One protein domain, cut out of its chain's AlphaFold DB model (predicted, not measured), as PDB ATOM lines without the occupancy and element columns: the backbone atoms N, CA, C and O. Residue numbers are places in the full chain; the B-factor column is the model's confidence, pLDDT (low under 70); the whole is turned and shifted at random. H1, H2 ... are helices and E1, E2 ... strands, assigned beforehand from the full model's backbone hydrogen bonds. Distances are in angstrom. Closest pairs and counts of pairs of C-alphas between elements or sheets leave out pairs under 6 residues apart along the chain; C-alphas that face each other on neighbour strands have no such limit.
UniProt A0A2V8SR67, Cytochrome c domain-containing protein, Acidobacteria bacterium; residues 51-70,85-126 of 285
ATOM      1  N   LYS A  51      37.468  16.468  19.750       72.44
ATOM      2  CA  LYS A  51      36.046  16.406  19.377       72.44
ATOM      3  C   LYS A  51      35.335  17.708  19.692       72.44
ATOM      4  O   LYS A  51      34.476  18.122  18.923       72.44
ATOM      5  N   ASN A  52      35.711  18.332  20.805       78.38
ATOM      6  CA  ASN A  52      35.111  19.557  21.302       78.38
ATOM      7  C   ASN A  52      36.216  20.521  21.728       78.38
ATOM      8  O   ASN A  52      37.193  20.121  22.359       78.38
ATOM      9  N   PHE A  53      36.037  21.802  21.432       83.62
ATOM     10  CA  PHE A  53      36.867  22.845  22.021       83.62
ATOM     11  C   PHE A  53      36.538  22.995  23.513       83.62
ATOM     12  O   PHE A  53      35.360  22.975  23.869       83.62
ATOM     13  N   SER A  54      37.549  23.198  24.372       85.88
ATOM     14  CA  SER A  54      37.320  23.499  25.791       85.88
ATOM     15  C   SER A  54      37.859  24.858  26.221       85.88
ATOM     16  O   SER A  54      39.049  25.150  26.089       85.88
ATOM     17  N   HIS A  55      36.991  25.647  26.855       88.69
ATOM     18  CA  HIS A  55      37.344  26.913  27.505       88.69
ATOM     19  C   HIS A  55      37.985  26.714  28.888       88.69
ATOM     20  O   HIS A  55      38.428  27.674  29.513       88.69
ATOM     21  N   THR A  56      38.018  25.481  29.408       86.62
ATOM     22  CA  THR A  56      38.615  25.183  30.724       86.62
ATOM     23  C   THR A  56      40.137  25.061  30.694       86.62
ATOM     24  O   THR A  56      40.776  25.073  31.745       86.62
ATOM     25  N   ILE A  57      40.725  24.961  29.498       86.94
ATOM     26  CA  ILE A  57      42.173  24.853  29.315       86.94
ATOM     27  C   ILE A  57      42.826  26.170  29.772       86.94
ATOM     28  O   ILE A  57      42.479  27.226  29.233       86.94
ATOM     29  N   PRO A  58      43.771  26.142  30.735       87.81
ATOM     30  CA  PRO A  58      44.379  27.353  31.292       87.81
ATOM     31  C   PRO A  58      45.001  28.270  30.239       87.81
ATOM     32  O   PRO A  58      45.005  29.486  30.395       87.81
ATOM     33  N   GLU A  59      45.539  27.698  29.168       88.56
ATOM     34  CA  GLU A  59      46.123  28.436  28.056       88.56
ATOM     35  C   GLU A  59      45.055  29.178  27.234       88.56
ATOM     36  O   GLU A  59      45.282  30.330  26.877       88.56
ATOM     37  N   HIS A  60      43.873  28.591  27.009       88.88
ATOM     38  CA  HIS A  60      42.766  29.263  26.312       88.88
ATOM     39  C   HIS A  60      42.177  30.415  27.136       88.88
ATOM     40  O   HIS A  60      41.813  31.446  26.581       88.88
ATOM     41  N   GLN A  61      42.134  30.280  28.464       88.06
ATOM     42  CA  GLN A  61      41.597  31.308  29.368       88.06
ATOM     43  C   GLN A  61      42.438  32.589  29.430       88.06
ATOM     44  O   GLN A  61      41.966  33.600  29.946       88.06
ATOM     45  N   LYS A  62      43.679  32.556  28.932       88.12
ATOM     46  CA  LYS A  62      44.568  33.727  28.898       88.12
ATOM     47  C   LYS A  62      44.210  34.718  27.795       88.12
ATOM     48  O   LYS A  62      44.681  35.850  27.846       88.12
ATOM     49  N   PHE A  63      43.430  34.297  26.803       87.62
ATOM     50  CA  PHE A  63      43.052  35.138  25.678       87.62
ATOM     51  C   PHE A  63      41.692  35.792  25.918       87.62
ATOM     52  O   PHE A  63      40.785  35.193  26.501       87.62
ATOM     53  N   ASP A  64      41.543  37.028  25.443       87.56
ATOM     54  CA  ASP A  64      40.241  37.683  25.399       87.56
ATOM     55  C   ASP A  64      39.293  36.887  24.506       87.56
ATOM     56  O   ASP A  64      39.666  36.432  23.428       87.56
ATOM     57  N   CYS A  65      38.033  36.745  24.915       86.19
ATOM     58  CA  CYS A  65      37.054  35.966  24.161       86.19
ATOM     59  C   CYS A  65      36.945  36.439  22.705       86.19
ATOM     60  O   CYS A  65      36.780  35.615  21.811       86.19
ATOM     61  N   ASN A  66      37.071  37.749  22.464       81.88
ATOM     62  CA  ASN A  66      36.988  38.345  21.131       81.88
ATOM     63  C   ASN A  66      38.179  38.021  20.206       81.88
ATOM     64  O   ASN A  66      38.073  38.256  18.999       81.88
ATOM     65  N   SER A  67      39.278  37.456  20.726       83.19
ATOM     66  CA  SER A  67      40.398  37.001  19.897       83.19
ATOM     67  C   SER A  67      39.957  35.885  18.953       83.19
ATOM     68  O   SER A  67      40.451  35.803  17.830       83.19
ATOM     69  N   CYS A  68      38.990  35.078  19.401       84.94
ATOM     70  CA  CYS A  68      38.384  33.989  18.643       84.94
ATOM     71  C   CYS A  68      36.917  34.296  18.290       84.94
ATOM     72  O   CYS A  68      36.488  34.100  17.159       84.94
ATOM     73  N   HIS A  69      36.139  34.837  19.229       82.06
ATOM     74  CA  HIS A  69      34.716  35.148  19.067       82.06
ATOM     75  C   HIS A  69      34.493  36.607  18.670       82.06
ATOM     76  O   HIS A  69      34.113  37.453  19.481       82.06
ATOM     77  N   ARG A  70      34.742  36.917  17.396       75.00
ATOM     78  CA  ARG A  70      34.535  38.269  16.872       75.00
ATOM     79  C   ARG A  70      33.055  38.567  16.689       75.00
ATOM     80  O   ARG A  70      32.312  37.777  16.111       75.00
ATOM     81  N   SER A  85      42.471  32.187  13.640       86.44
ATOM     82  CA  SER A  85      42.329  32.327  15.095       86.44
ATOM     83  C   SER A  85      42.990  31.178  15.864       86.44
ATOM     84  O   SER A  85      43.398  31.356  17.007       86.44
ATOM     85  N   CYS A  86      43.141  30.009  15.235       85.38
ATOM     86  CA  CYS A  86      43.697  28.809  15.865       85.38
ATOM     87  C   CYS A  86      45.129  28.522  15.391       85.38
ATOM     88  O   CYS A  86      45.981  28.113  16.180       85.38
ATOM     89  N   VAL A  87      45.405  28.753  14.102       87.31
ATOM     90  CA  VAL A  87      46.668  28.390  13.438       87.31
ATOM     91  C   VAL A  87      47.884  29.030  14.108       87.31
ATOM     92  O   VAL A  87      48.930  28.394  14.180       87.31
ATOM     93  N   GLY A  88      47.755  30.245  14.650       84.25
ATOM     94  CA  GLY A  88      48.873  30.938  15.300       84.25
ATOM     95  C   GLY A  88      49.484  30.173  16.481       84.25
ATOM     96  O   GLY A  88      50.696  30.211  16.665       84.25
ATOM     97  N   CYS A  89      48.668  29.441  17.245       85.81
ATOM     98  CA  CYS A  89      49.136  28.629  18.376       85.81
ATOM     99  C   CYS A  89      49.183  27.129  18.047       85.81
ATOM    100  O   CYS A  89      49.985  26.396  18.620       85.81
ATOM    101  N   HIS A  90      48.345  26.673  17.113       85.75
ATOM    102  CA  HIS A  90      48.172  25.260  16.776       85.75
ATOM    103  C   HIS A  90      48.754  24.866  15.410       85.75
ATOM    104  O   HIS A  90      48.283  23.920  14.777       85.75
ATOM    105  N   ILE A  91      49.774  25.583  14.921       85.38
ATOM    106  CA  ILE A  91      50.326  25.371  13.573       85.38
ATOM    107  C   ILE A  91      50.727  23.914  13.325       85.38
ATOM    108  O   ILE A  91      50.407  23.364  12.276       85.38
ATOM    109  N   SER A  92      51.349  23.257  14.308       83.75
ATOM    110  CA  SER A  92      51.810  21.877  14.161       83.75
ATOM    111  C   SER A  92      50.653  20.896  13.988       83.75
ATOM    112  O   SER A  92      50.765  19.975  13.183       83.75
ATOM    113  N   GLN A  93      49.526  21.113  14.669       83.50
ATOM    114  CA  GLN A  93      48.324  20.293  14.511       83.50
ATOM    115  C   GLN A  93      47.609  20.558  13.180       83.50
ATOM    116  O   GLN A  93      47.004  19.647  12.629       83.50
ATOM    117  N   PHE A  94      47.702  21.775  12.636       83.81
ATOM    118  CA  PHE A  94      47.155  22.103  11.315       83.81
ATOM    119  C   PHE A  94      47.992  21.535  10.162       83.81
ATOM    120  O   PHE A  94      47.443  21.182   9.121       83.81
ATOM    121  N   THR A  95      49.315  21.451  10.319       83.50
ATOM    122  CA  THR A  95      50.218  20.981   9.255       83.50
ATOM    123  C   THR A  95      50.512  19.485   9.310       83.50
ATOM    124  O   THR A  95      51.039  18.934   8.347       83.50
ATOM    125  N   ASN A  96      50.216  18.815  10.426       80.19
ATOM    126  CA  ASN A  96      50.470  17.387  10.561       80.19
ATOM    127  C   ASN A  96      49.359  16.565   9.885       80.19
ATOM    128  O   ASN A  96      48.274  16.384  10.436       80.19
ATOM    129  N   ALA A  97      49.666  16.022   8.704       69.50
ATOM    130  CA  ALA A  97      48.755  15.187   7.922       69.50
ATOM    131  C   ALA A  97      48.309  13.899   8.644       69.50
ATOM    132  O   ALA A  97      47.254  13.360   8.324       69.50
ATOM    133  N   GLU A  98      49.066  13.421   9.636       68.12
ATOM    134  CA  GLU A  98      48.710  12.241  10.438       68.12
ATOM    135  C   GLU A  98      47.723  12.577  11.570       68.12
ATOM    136  O   GLU A  98      47.077  11.687  12.120       68.12
ATOM    137  N   GLN A  99      47.583  13.862  11.921       66.50
ATOM    138  CA  GLN A  99      46.781  14.357  13.046       66.50
ATOM    139  C   GLN A  99      45.689  15.333  12.595       66.50
ATOM    140  O   GLN A  99      45.361  16.274  13.314       66.50
ATOM    141  N   GLN A 100      45.048  15.069  11.449       71.69
ATOM    142  CA  GLN A 100      43.861  15.800  10.958       71.69
ATOM    143  C   GLN A 100      42.679  15.860  11.962       71.69
ATOM    144  O   GLN A 100      41.611  16.381  11.652       71.69
ATOM    145  N   THR A 101      42.849  15.353  13.184       76.56
ATOM    146  CA  THR A 101      41.936  15.468  14.319       76.56
ATOM    147  C   THR A 101      41.570  16.918  14.637       76.56
ATOM    148  O   THR A 101      40.413  17.172  14.957       76.56
ATOM    149  N   MET A 102      42.479  17.889  14.468       81.75
ATOM    150  CA  MET A 102      42.170  19.314  14.689       81.75
ATOM    151  C   MET A 102      41.036  19.812  13.785       81.75
ATOM    152  O   MET A 102      40.155  20.549  14.222       81.75
ATOM    153  N   CYS A 103      41.017  19.367  12.530       85.62
ATOM    154  CA  CYS A 103      39.985  19.744  11.573       85.62
ATOM    155  C   CYS A 103      38.597  19.261  12.021       85.62
ATOM    156  O   CYS A 103      37.597  19.906  11.716       85.62
ATOM    157  N   THR A 104      38.528  18.160  12.780       85.12
ATOM    158  CA  THR A 104      37.259  17.564  13.226       85.12
ATOM    159  C   THR A 104      36.527  18.381  14.293       85.12
ATOM    160  O   THR A 104      35.326  18.165  14.470       85.12
ATOM    161  N   ILE A 105      37.194  19.365  14.921       84.00
ATOM    162  CA  ILE A 105      36.545  20.360  15.796       84.00
ATOM    163  C   ILE A 105      35.500  21.161  15.014       84.00
ATOM    164  O   ILE A 105      34.418  21.442  15.528       84.00
ATOM    165  N   CYS A 106      35.817  21.527  13.772       87.12
ATOM    166  CA  CYS A 106      34.990  22.414  12.957       87.12
ATOM    167  C   CYS A 106      34.275  21.676  11.825       87.12
ATOM    168  O   CYS A 106      33.153  22.038  11.489       87.12
ATOM    169  N   HIS A 107      34.890  20.640  11.258       89.56
ATOM    170  CA  HIS A 107      34.368  19.905  10.112       89.56
ATOM    171  C   HIS A 107      33.734  18.573  10.525       89.56
ATOM    172  O   HIS A 107      34.265  17.832  11.358       89.56
ATOM    173  N   ASP A 108      32.578  18.267   9.942       88.69
ATOM    174  CA  ASP A 108      31.932  16.954  10.026       88.69
ATOM    175  C   ASP A 108      32.417  16.014   8.914       88.69
ATOM    176  O   ASP A 108      32.601  14.826   9.175       88.69
ATOM    177  N   ASP A 109      32.703  16.551   7.723       86.62
ATOM    178  CA  ASP A 109      33.318  15.834   6.606       86.62
ATOM    179  C   ASP A 109      34.388  16.677   5.894       86.62
ATOM    180  O   ASP A 109      34.104  17.689   5.250       86.62
ATOM    181  N   MET A 110      35.639  16.218   5.983       85.75
ATOM    182  CA  MET A 110      36.791  16.831   5.315       85.75
ATOM    183  C   MET A 110      36.952  16.409   3.851       85.75
ATOM    184  O   MET A 110      37.733  17.025   3.132       85.75
ATOM    185  N   ASN A 111      36.256  15.359   3.411       87.00
ATOM    186  CA  ASN A 111      36.354  14.847   2.045       87.00
ATOM    187  C   ASN A 111      35.351  15.521   1.098       87.00
ATOM    188  O   ASN A 111      35.479  15.401  -0.123       87.00
ATOM    189  N   ALA A 112      34.359  16.229   1.644       87.69
ATOM    190  CA  ALA A 112      33.439  17.053   0.875       87.69
ATOM    191  C   ALA A 112      34.164  18.246   0.221       87.69
ATOM    192  O   ALA A 112      35.184  18.731   0.710       87.69
ATOM    193  N   SER A 113      33.623  18.741  -0.896       85.31
ATOM    194  CA  SER A 113      34.157  19.903  -1.615       85.31
ATOM    195  C   SER A 113      33.059  20.958  -1.824       85.31
ATOM    196  O   SER A 113      32.245  20.794  -2.736       85.31
ATOM    197  N   PRO A 114      33.038  22.055  -1.037       85.31
ATOM    198  CA  PRO A 114      33.964  22.369   0.060       85.31
ATOM    199  C   PRO A 114      33.749  21.467   1.295       85.31
ATOM    200  O   PRO A 114      32.655  20.919   1.440       85.31
ATOM    201  N   PRO A 115      34.753  21.338   2.188       88.31
ATOM    202  CA  PRO A 115      34.604  20.599   3.437       88.31
ATOM    203  C   PRO A 115      33.404  21.097   4.238       88.31
ATOM    204  O   PRO A 115      33.252  22.302   4.464       88.31
ATOM    205  N   THR A 116      32.553  20.173   4.672       91.88
ATOM    206  CA  THR A 116      31.325  20.516   5.386       91.88
ATOM    207  C   THR A 116      31.680  20.939   6.816       91.88
ATOM    208  O   THR A 116      32.620  20.425   7.426       91.88
ATOM    209  N   MET A 117      30.998  21.969   7.317       89.75
ATOM    210  CA  MET A 117      31.208  22.523   8.656       89.75
ATOM    211  C   MET A 117      30.104  22.040   9.591       89.75
ATOM    212  O   MET A 117      28.926  22.028   9.232       89.75
ATOM    213  N   ARG A 118      30.475  21.741  10.833       87.25
ATOM    214  CA  ARG A 118      29.535  21.517  11.929       87.25
ATOM    215  C   ARG A 118      28.706  22.777  12.170       87.25
ATOM    216  O   ARG A 118      29.143  23.899  11.921       87.25
ATOM    217  N   ALA A 119      27.510  22.593  12.724       85.81
ATOM    218  CA  ALA A 119      26.742  23.709  13.258       85.81
ATOM    219  C   ALA A 119      27.453  24.303  14.484       85.81
ATOM    220  O   ALA A 119      28.021  23.568  15.295       85.81
ATOM    221  N   PHE A 120      27.399  25.630  14.634       82.06
ATOM    222  CA  PHE A 120      27.943  26.281  15.822       82.06
ATOM    223  C   PHE A 120      27.158  25.825  17.068       82.06
ATOM    224  O   PHE A 120      25.921  25.812  17.022       82.06
ATOM    225  N   PRO A 121      27.827  25.442  18.173       78.00
ATOM    226  CA  PRO A 121      27.138  24.974  19.369       78.00
ATOM    227  C   PRO A 121      26.153  26.014  19.915       78.00
ATOM    228  O   PRO A 121      26.504  27.164  20.162       78.00
ATOM    229  N   THR A 122      24.908  25.599  20.156       75.38
ATOM    230  CA  THR A 122      23.880  26.449  20.791       75.38
ATOM    231  C   THR A 122      23.905  26.363  22.316       75.38
ATOM    232  O   THR A 122      23.200  27.107  23.002       75.38
ATOM    233  N   LYS A 123      24.711  25.444  22.857       73.19
ATOM    234  CA  LYS A 123      24.960  25.248  24.283       73.19
ATOM    235  C   LYS A 123      26.453  25.048  24.482       73.19
ATOM    236  O   LYS A 123      27.062  24.250  23.777       73.19
ATOM    237  N   PHE A 124      27.011  25.773  25.439       75.56
ATOM    238  CA  PHE A 124      28.370  25.539  25.899       75.56
ATOM    239  C   PHE A 124      28.376  24.362  26.877       75.56
ATOM    240  O   PHE A 124      27.454  24.229  27.686       75.56
ATOM    241  N   GLU A 125      29.403  23.518  26.787       77.62
ATOM    242  CA  GLU A 125      29.667  22.460  27.772       77.62
ATOM    243  C   GLU A 125      30.104  23.078  29.108       77.62
ATOM    244  O   GLU A 125      29.758  22.600  30.188       77.62
ATOM    245  N   GLU A 126      30.835  24.196  29.038       85.12
ATOM    246  CA  GLU A 126      31.227  24.976  30.200       85.12
ATOM    247  C   GLU A 126      30.158  25.974  30.660       85.12
ATOM    248  O   GLU A 126      29.397  26.551  29.880       85.12
TER     249      GLU A 126
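What this domain is: This is residues 51 to 70 and 85 to 126 of the 285 residues of the protein "Cytochrome c domain-containing protein" of Acidobacteria bacterium (UniProt A0A2V8SR67). There is little regular structure: two short helices, H1 and H2, meet at a corner beside the loops 51 to 70 and 110 to 126. The 62 printed residues are mostly helix by class, with H1, H2, then strand E1 holding only 23. It is only just loose, close to compact: radius of gyration of the C-alphas 12.8 A, spans 33 by 28 by 19 A.

How they stand to each other: Look at H1, residues 85 to 95: it touches H2, residues 97 to 105, only at the corner, the closest C-alphas being those of Gln 93 and Met 102, 6.2 A. H1 has 4 of 7 O i to N i+4 pairs within hydrogen-bond range; H2 has 0 of 5, but 4 of 6 O i to N i+3 pairs. E1, residues 107 to 109, pairs antiparallel with residues 116 to 117.

Where its parts are: Find C-alpha 85 at (42.329, 32.327, 15.095), where H1 begins its 15.0 A; H2 spans 15.4 A; E1 ends at C-alpha 109 at (33.318, 15.834, 6.606).

The domain as a whole: Residues 71 to 84 are cut out, C-alphas 70 and 85 standing 10.0 A apart; residues 97 to 99 have pLDDT under 70.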